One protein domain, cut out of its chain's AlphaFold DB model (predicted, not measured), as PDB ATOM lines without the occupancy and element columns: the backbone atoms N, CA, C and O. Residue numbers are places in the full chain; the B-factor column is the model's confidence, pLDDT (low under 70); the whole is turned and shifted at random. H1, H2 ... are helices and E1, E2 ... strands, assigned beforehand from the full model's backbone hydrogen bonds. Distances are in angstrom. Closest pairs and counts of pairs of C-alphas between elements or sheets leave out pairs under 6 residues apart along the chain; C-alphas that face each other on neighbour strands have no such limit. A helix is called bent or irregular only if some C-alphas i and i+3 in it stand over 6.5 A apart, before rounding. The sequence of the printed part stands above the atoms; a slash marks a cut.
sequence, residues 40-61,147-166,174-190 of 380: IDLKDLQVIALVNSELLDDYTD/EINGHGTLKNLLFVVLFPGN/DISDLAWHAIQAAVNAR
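Overview. This is residues 40 to 61, 147 to 166 and 174 to 190 of the 380 residues of an uncharacterized protein of Atta colombica (UniProt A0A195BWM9). The model is a long, bent ribbon of two parallel strands side by side, E1 and E2, with the helix H2 over one face of it, near the strands' last residues. The short helix H1 follows E1 beyond that end of the ribbon, where residues 56 to 61 stick out free; at the other end E2 begins before E1 with residues 148 to 151. The printed part has 59 residues, with two named helices and two named strands in the order E1, H1, E2, H2; the sheet has the order E1, E2 and is all parallel, and the class is mixed, helices and strands. The whole is extended, with a radius of gyration of the C-alphas of 16.5 A, and its outline is a rod spanning 57 by 27 by 18 A.

Arrangement. E1, residues 40 to 50, and E2, residues 148 to 162, are parallel neighbours, with 8 degrees between their N-to-C directions. C-alphas that face each other include 40 and 152, 4.9 A apart, and 50 and 162, 5.1 A apart. N 41 and O 152, at 2.8 A, and N 159 and O 46, also at 2.8 A, are within hydrogen-bond range. E1 bends by 68 degrees at residue 43, and E2 bends by 67 degrees at residue 156. For H2, residues 174 to 190, the closest C-alphas to E2 are those of Val 160 and Ala 179, 6.9 A apart. The closest C-alphas of E1 and H2 are those of Ile 48 and Ala 182, 7.5 A apart. H1, residues 53 to 60, is joined to E1 by a tight link of 2 residues. H1 and H2 are apart, with no C-alpha of the one within 8 A of the other. In H2 every O i to N i+4 pair is within hydrogen-bond range; in H1 it is 2 of 4, and 3 of 5 O i to N i+3 pairs are within range.

Along the chain. E1 begins at C-alpha 40, (3.337, 101.334, 26.894), and is 27.2 A long from first to last C-alpha. H1 is 10.6 A long. E2 is the longest strand, 38.2 A from C-alpha 148 at (-9.957, 103.777, 31.117) to C-alpha 162. H2 is 24.4 A long and ends at C-alpha 190, (17.722, 92.752, 11.417).

Size, cuts and confidence. The two C-alphas farthest apart, those of Asp 61 and Glu 147, are 58.8 A apart, and this is also the gap across the first cut, where residues 62 to 146 are not printed. Across the second cut, with residues 167 to 173 not printed, C-alphas 166 and 174 are 13.8 A apart. The mean pLDDT of the printed part is 76.4; residues 52 to 61, 164 to 166, 174 to 175 and 189 to 190 are under 70.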
ATOM      1  N   ILE A  40       2.592 101.466  28.151       88.44
ATOM      2  CA  ILE A  40       3.337 101.334  26.894       88.44
ATOM      3  C   ILE A  40       4.475 100.337  27.098       88.44
ATOM      4  O   ILE A  40       5.427 100.610  27.826       88.44
ATOM      5  N   ASP A  41       4.395  99.197  26.423       89.56
ATOM      6  CA  ASP A  41       5.453  98.195  26.396       89.56
ATOM      7  C   ASP A  41       6.400  98.483  25.224       89.56
ATOM      8  O   ASP A  41       5.972  98.554  24.073       89.56
ATOM      9  N   LEU A  42       7.702  98.594  25.485       90.06
ATOM     10  CA  LEU A  42       8.722  98.740  24.444       90.06
ATOM     11  C   LEU A  42       9.442  97.402  24.236       90.06
ATOM     12  O   LEU A  42       9.977  96.830  25.185       90.06
ATOM     13  N   LYS A  43       9.468  96.890  23.003       88.25
ATOM     14  CA  LYS A  43      10.198  95.668  22.626       88.25
ATOM     15  C   LYS A  43      11.117  95.935  21.441       88.25
ATOM     16  O   LYS A  43      10.833  96.784  20.602       88.25
ATOM     17  N   ASP A  44      12.205  95.175  21.367       84.50
ATOM     18  CA  ASP A  44      13.176  95.248  20.270       84.50
ATOM     19  C   ASP A  44      13.734  96.675  20.095       84.50
ATOM     20  O   ASP A  44      13.612  97.295  19.039       84.50
ATOM     21  N   LEU A  45      14.286  97.215  21.187       85.12
ATOM     22  CA  LEU A  45      14.952  98.515  21.236       85.12
ATOM     23  C   LEU A  45      16.413  98.362  20.806       85.12
ATOM     24  O   LEU A  45      17.158  97.598  21.419       85.12
ATOM     25  N   GLN A  46      16.835  99.128  19.804       84.94
ATOM     26  CA  GLN A  46      18.240  99.263  19.436       84.94
ATOM     27  C   GLN A  46      18.658 100.724  19.565       84.94
ATOM     28  O   GLN A  46      18.000 101.615  19.035       84.94
ATOM     29  N   VAL A  47      19.760 100.963  20.267       85.56
ATOM     30  CA  VAL A  47      20.359 102.291  20.395       85.56
ATOM     31  C   VAL A  47      21.741 102.233  19.766       85.56
ATOM     32  O   VAL A  47      22.563 101.405  20.156       85.56
ATOM     33  N   ILE A  48      21.982 103.090  18.780       83.06
ATOM     34  CA  ILE A  48      23.285 103.262  18.146       83.06
ATOM     35  C   ILE A  48      23.765 104.664  18.479       83.06
ATOM     36  O   ILE A  48      23.145 105.648  18.083       83.06
ATOM     37  N   ALA A  49      24.858 104.742  19.228       81.69
ATOM     38  CA  ALA A  49      25.549 105.986  19.519       81.69
ATOM     39  C   ALA A  49      26.724 106.134  18.550       81.69
ATOM     40  O   ALA A  49      27.624 105.295  18.532       81.69
ATOM     41  N   LEU A  50      26.698 107.190  17.746       75.88
ATOM     42  CA  LEU A  50      27.782 107.559  16.849       75.88
ATOM     43  C   LEU A  50      28.611 108.639  17.535       75.88
ATOM     44  O   LEU A  50      28.142 109.759  17.748       75.88
ATOM     45  N   VAL A  51      29.827 108.263  17.923       72.62
ATOM     46  CA  VAL A  51      30.795 109.133  18.594       72.62
ATOM     47  C   VAL A  51      31.946 109.380  17.629       72.62
ATOM     48  O   VAL A  51      32.436 108.438  17.005       72.62
ATOM     49  N   ASN A  52      32.363 110.639  17.491       67.06
ATOM     50  CA  ASN A  52      33.565 110.970  16.730       67.06
ATOM     51  C   ASN A  52      34.788 110.356  17.436       67.06
ATOM     52  O   ASN A  52      34.972 110.574  18.634       67.06
ATOM     53  N   SER A  53      35.608 109.597  16.708       66.44
ATOM     54  CA  SER A  53      36.833 108.983  17.238       66.44
ATOM     55  C   SER A  53      37.801 110.020  17.801       66.44
ATOM     56  O   SER A  53      38.426 109.756  18.820       66.44
ATOM     57  N   GLU A  54      37.820 111.234  17.242       65.31
ATOM     58  CA  GLU A  54      38.640 112.346  17.747       65.31
ATOM     59  C   GLU A  54      38.316 112.706  19.212       65.31
ATOM     60  O   GLU A  54      39.185 113.168  19.939       65.31
ATOM     61  N   LEU A  55      37.079 112.471  19.675       64.44
ATOM     62  CA  LEU A  55      36.674 112.706  21.070       64.44
ATOM     63  C   LEU A  55      37.125 111.573  22.007       64.44
ATOM     64  O   LEU A  55      37.248 111.781  23.213       64.44
ATOM     65  N   LEU A  56      37.354 110.373  21.469       64.44
ATOM     66  CA  LEU A  56      37.868 109.228  22.221       64.44
ATOM     67  C   LEU A  56      39.399 109.225  22.300       64.44
ATOM     68  O   LEU A  56      39.925 108.836  23.342       64.44
ATOM     69  N   ASP A  57      40.084 109.678  21.248       63.53
ATOM     70  CA  ASP A  57      41.551 109.714  21.176       63.53
ATOM     71  C   ASP A  57      42.146 110.589  22.296       63.53
ATOM     72  O   ASP A  57      43.078 110.177  22.992       63.53
ATOM     73  N   ASP A  58      41.509 111.730  22.589       60.84
ATOM     74  CA  ASP A  58      41.879 112.611  23.704       60.84
ATOM     75  C   ASP A  58      41.760 111.941  25.086       60.84
ATOM     76  O   ASP A  58      42.274 112.481  26.061       60.84
ATOM     77  N   TYR A  59      41.068 110.801  25.212       58.03
ATOM     78  CA  TYR A  59      40.871 110.085  26.480       58.03
ATOM     79  C   TYR A  59      41.803 108.879  26.644       58.03
ATOM     80  O   TYR A  59      42.045 108.439  27.772       58.03
ATOM     81  N   THR A  60      42.322 108.330  25.543       63.12
ATOM     82  CA  THR A  60      43.182 107.138  25.552       63.12
ATOM     83  C   THR A  60      44.672 107.462  25.595       63.12
ATOM     84  O   THR A  60      45.439 106.629  26.071       63.12
ATOM     85  N   ASP A  61      45.070 108.671  25.194       59.09
ATOM     86  CA  ASP A  61      46.479 109.082  25.091       59.09
ATOM     87  C   ASP A  61      47.044 109.743  26.361       59.09
ATOM     88  O   ASP A  61      48.127 110.337  26.346       59.09
ATOM     89  N   GLU A 147     -10.191 105.399  35.008       78.94
ATOM     90  CA  GLU A 147     -11.429 104.759  34.535       78.94
ATOM     91  C   GLU A 147     -11.214 103.954  33.246       78.94
ATOM     92  O   GLU A 147     -11.901 102.961  32.996       78.94
ATOM     93  N   ILE A 148     -10.246 104.365  32.426       78.94
ATOM     94  CA  ILE A 148      -9.957 103.777  31.117       78.94
ATOM     95  C   ILE A 148      -8.516 103.279  31.094       78.94
ATOM     96  O   ILE A 148      -7.594 104.046  31.336       78.94
ATOM     97  N   ASN A 149      -8.305 102.010  30.738       80.69
ATOM     98  CA  ASN A 149      -6.966 101.439  30.581       80.69
ATOM     99  C   ASN A 149      -6.606 101.324  29.094       80.69
ATOM    100  O   ASN A 149      -7.238 100.574  28.350       80.69
ATOM    101  N   GLY A 150      -5.587 102.060  28.662       82.94
ATOM    102  CA  GLY A 150      -4.945 101.928  27.362       82.94
ATOM    103  C   GLY A 150      -3.669 101.100  27.476       82.94
ATOM    104  O   GLY A 150      -2.825 101.376  28.320       82.94
ATOM    105  N   HIS A 151      -3.505 100.098  26.615       87.81
ATOM    106  CA  HIS A 151      -2.264  99.334  26.510       87.81
ATOM    107  C   HIS A 151      -1.760  99.362  25.069       87.81
ATOM    108  O   HIS A 151      -2.510  99.047  24.144       87.81
ATOM    109  N   GLY A 152      -0.497  99.727  24.876       88.00
ATOM    110  CA  GLY A 152       0.162  99.718  23.576       88.00
ATOM    111  C   GLY A 152       1.512  99.022  23.658       88.00
ATOM    112  O   GLY A 152       2.228  99.174  24.638       88.00
ATOM    113  N   THR A 153       1.885  98.269  22.622       91.00
ATOM    114  CA  THR A 153       3.244  97.726  22.496       91.00
ATOM    115  C   THR A 153       3.924  98.342  21.282       91.00
ATOM    116  O   THR A 153       3.470  98.144  20.156       91.00
ATOM    117  N   LEU A 154       5.037  99.039  21.492       88.19
ATOM    118  CA  LEU A 154       5.909  99.505  20.421       88.19
ATOM    119  C   LEU A 154       7.017  98.476  20.212       88.19
ATOM    120  O   LEU A 154       7.671  98.058  21.167       88.19
ATOM    121  N   LYS A 155       7.212  98.046  18.965       90.50
ATOM    122  CA  LYS A 155       8.251  97.078  18.611       90.50
ATOM    123  C   LYS A 155       9.179  97.647  17.559       90.50
ATOM    124  O   LYS A 155       8.710  98.278  16.615       90.50
ATOM    125  N   ASN A 156      10.450  97.273  17.647       85.69
ATOM    126  CA  ASN A 156      11.463  97.528  16.628       85.69
ATOM    127  C   ASN A 156      11.811  99.006  16.462       85.69
ATOM    128  O   ASN A 156      11.780  99.559  15.362       85.69
ATOM    129  N   LEU A 157      12.121  99.631  17.588       87.12
ATOM    130  CA  LEU A 157      12.513 101.028  17.658       87.12
ATOM    131  C   LEU A 157      14.037 101.120  17.529       87.12
ATOM    132  O   LEU A 157      14.763 100.484  18.295       87.12
ATOM    133  N   LEU A 158      14.511 101.920  16.573       85.69
ATOM    134  CA  LEU A 158      15.924 102.246  16.402       85.69
ATOM    135  C   LEU A 158      16.147 103.711  16.780       85.69
ATOM    136  O   LEU A 158      15.610 104.607  16.134       85.69
ATOM    137  N   PHE A 159      16.966 103.941  17.800       85.56
ATOM    138  CA  PHE A 159      17.438 105.266  18.177       85.56
ATOM    139  C   PHE A 159      18.862 105.447  17.667       85.56
ATOM    140  O   PHE A 159      19.750 104.668  18.018       85.56
ATOM    141  N   VAL A 160      19.082 106.481  16.859       81.88
ATOM    142  CA  VAL A 160      20.416 106.887  16.413       81.88
ATOM    143  C   VAL A 160      20.761 108.180  17.132       81.88
ATOM    144  O   VAL A 160      20.118 109.204  16.921       81.88
ATOM    145  N   VAL A 161      21.740 108.108  18.028       82.62
ATOM    146  CA  VAL A 161      22.228 109.252  18.798       82.62
ATOM    147  C   VAL A 161      23.531 109.709  18.168       82.62
ATOM    148  O   VAL A 161      24.473 108.926  18.050       82.62
ATOM    149  N   LEU A 162      23.575 110.974  17.765       75.50
ATOM    150  CA  LEU A 162      24.744 111.585  17.151       75.50
ATOM    151  C   LEU A 162      25.332 112.603  18.112       75.50
ATOM    152  O   LEU A 162      24.641 113.523  18.548       75.50
ATOM    153  N   PHE A 163      26.607 112.426  18.437       73.19
ATOM    154  CA  PHE A 163      27.347 113.386  19.240       73.19
ATOM    155  C   PHE A 163      28.135 114.297  18.295       73.19
ATOM    156  O   PHE A 163      29.063 113.814  17.639       73.19
ATOM    157  N   PRO A 164      27.772 115.588  18.174       64.12
ATOM    158  CA  PRO A 164      28.545 116.516  17.363       64.12
ATOM    159  C   PRO A 164      29.950 116.653  17.960       64.12
ATOM    160  O   PRO A 164      30.106 116.887  19.158       64.12
ATOM    161  N   GLY A 165      30.980 116.475  17.132       61.72
ATOM    162  CA  GLY A 165      32.359 116.751  17.523       61.72
ATOM    163  C   GLY A 165      32.644 118.251  17.466       61.72
ATOM    164  O   GLY A 165      32.188 118.934  16.554       61.72
ATOM    165  N   ASN A 166      33.446 118.768  18.399       57.31
ATOM    166  CA  ASN A 166      33.868 120.179  18.422       57.31
ATOM    167  C   ASN A 166      34.902 120.539  17.331       57.31
ATOM    168  O   ASN A 166      35.453 121.643  17.334       57.31
ATOM    169  N   ASP A 174      28.525 114.873   6.596       68.00
ATOM    170  CA  ASP A 174      29.336 113.734   7.056       68.00
ATOM    171  C   ASP A 174      28.656 112.988   8.222       68.00
ATOM    172  O   ASP A 174      28.649 111.760   8.297       68.00
ATOM    173  N   ILE A 175      28.015 113.749   9.114       67.31
ATOM    174  CA  ILE A 175      27.244 113.234  10.255       67.31
ATOM    175  C   ILE A 175      25.959 112.547   9.772       67.31
ATOM    176  O   ILE A 175      25.588 111.485  10.278       67.31
ATOM    177  N   SER A 176      25.298 113.130   8.769       71.81
ATOM    178  CA  SER A 176      24.077 112.581   8.171       71.81
ATOM    179  C   SER A 176      24.351 111.286   7.402       71.81
ATOM    180  O   SER A 176      23.591 110.327   7.523       71.81
ATOM    181  N   ASP A 177      25.471 111.215   6.684       74.06
ATOM    182  CA  ASP A 177      25.899 110.016   5.965       74.06
ATOM    183  C   ASP A 177      26.301 108.899   6.936       74.06
ATOM    184  O   ASP A 177      25.925 107.740   6.744       74.06
ATOM    185  N   LEU A 178      26.985 109.232   8.038       72.25
ATOM    186  CA  LEU A 178      27.306 108.265   9.089       72.25
ATOM    187  C   LEU A 178      26.039 107.731   9.777       72.25
ATOM    188  O   LEU A 178      25.918 106.519   9.982       72.25
ATOM    189  N   ALA A 179      25.069 108.607  10.078       73.75
ATOM    190  CA  ALA A 179      23.749 108.205  10.564       73.75
ATOM    191  C   ALA A 179      23.071 107.247   9.582       73.75
ATOM    192  O   ALA A 179      22.584 106.188   9.979       73.75
ATOM    193  N   TRP A 180      23.070 107.591   8.294       78.31
ATOM    194  CA  TRP A 180      22.432 106.795   7.256       78.31
ATOM    195  C   TRP A 180      23.071 105.413   7.108       78.31
ATOM    196  O   TRP A 180      22.367 104.400   7.071       78.31
ATOM    197  N   HIS A 181      24.402 105.338   7.114       78.31
ATOM    198  CA  HIS A 181      25.129 104.073   7.099       78.31
ATOM    199  C   HIS A 181      24.838 103.219   8.337       78.31
ATOM    200  O   HIS A 181      24.632 102.009   8.207       78.31
ATOM    201  N   ALA A 182      24.759 103.829   9.522       75.25
ATOM    202  CA  ALA A 182      24.411 103.135  10.756       75.25
ATOM    203  C   ALA A 182      22.978 102.580  10.729       75.25
ATOM    204  O   ALA A 182      22.757 101.423  11.099       75.25
ATOM    205  N   ILE A 183      22.018 103.358  10.219       80.19
ATOM    206  CA  ILE A 183      20.633 102.913  10.002       80.19
ATOM    207  C   ILE A 183      20.610 101.730   9.036       80.19
ATOM    208  O   ILE A 183      19.991 100.704   9.315       80.19
ATOM    209  N   GLN A 184      21.319 101.833   7.916       80.44
ATOM    210  CA  GLN A 184      21.337 100.795   6.894       80.44
ATOM    211  C   GLN A 184      21.982  99.499   7.410       80.44
ATOM    212  O   GLN A 184      21.472  98.405   7.157       80.44
ATOM    213  N   ALA A 185      23.051  99.601   8.203       77.06
ATOM    214  CA  ALA A 185      23.663  98.465   8.884       77.06
ATOM    215  C   ALA A 185      22.706  97.815   9.897       77.06
ATOM    216  O   ALA A 185      22.593  96.589   9.924       77.06
ATOM    217  N   ALA A 186      21.970  98.613  10.677       74.06
ATOM    218  CA  ALA A 186      20.981  98.127  11.639       74.06
ATOM    219  C   ALA A 186      19.814  97.393  10.959       74.06
ATOM    220  O   ALA A 186      19.449  96.281  11.349       74.06
ATOM    221  N   VAL A 187      19.273  97.969   9.881       77.12
ATOM    222  CA  VAL A 187      18.209  97.361   9.067       77.12
ATOM    223  C   VAL A 187      18.684  96.042   8.445       77.12
ATOM    224  O   VAL A 187      17.976  95.034   8.501       77.12
ATOM    225  N   ASN A 188      19.911  96.011   7.921       75.75
ATOM    226  CA  ASN A 188      20.502  94.813   7.324       75.75
ATOM    227  C   ASN A 188      20.858  93.730   8.355       75.75
ATOM    228  O   ASN A 188      20.775  92.538   8.055       75.75
ATOM    229  N   ALA A 189      21.252  94.106   9.573       69.56
ATOM    230  CA  ALA A 189      21.473  93.155  10.660       69.56
ATOM    231  C   ALA A 189      20.155  92.485  11.080       69.56
ATOM    232  O   ALA A 189      20.112  91.280  11.336       69.56
ATOM    233  N   ARG A 190      19.055  93.247  11.069       65.94
ATOM    234  CA  ARG A 190      17.722  92.752  11.417       65.94
ATOM    235  C   ARG A 190      17.148  91.785  10.381       65.94
ATOM    236  O   ARG A 190      16.550  90.782  10.766       65.94
TER     237      ARG A 190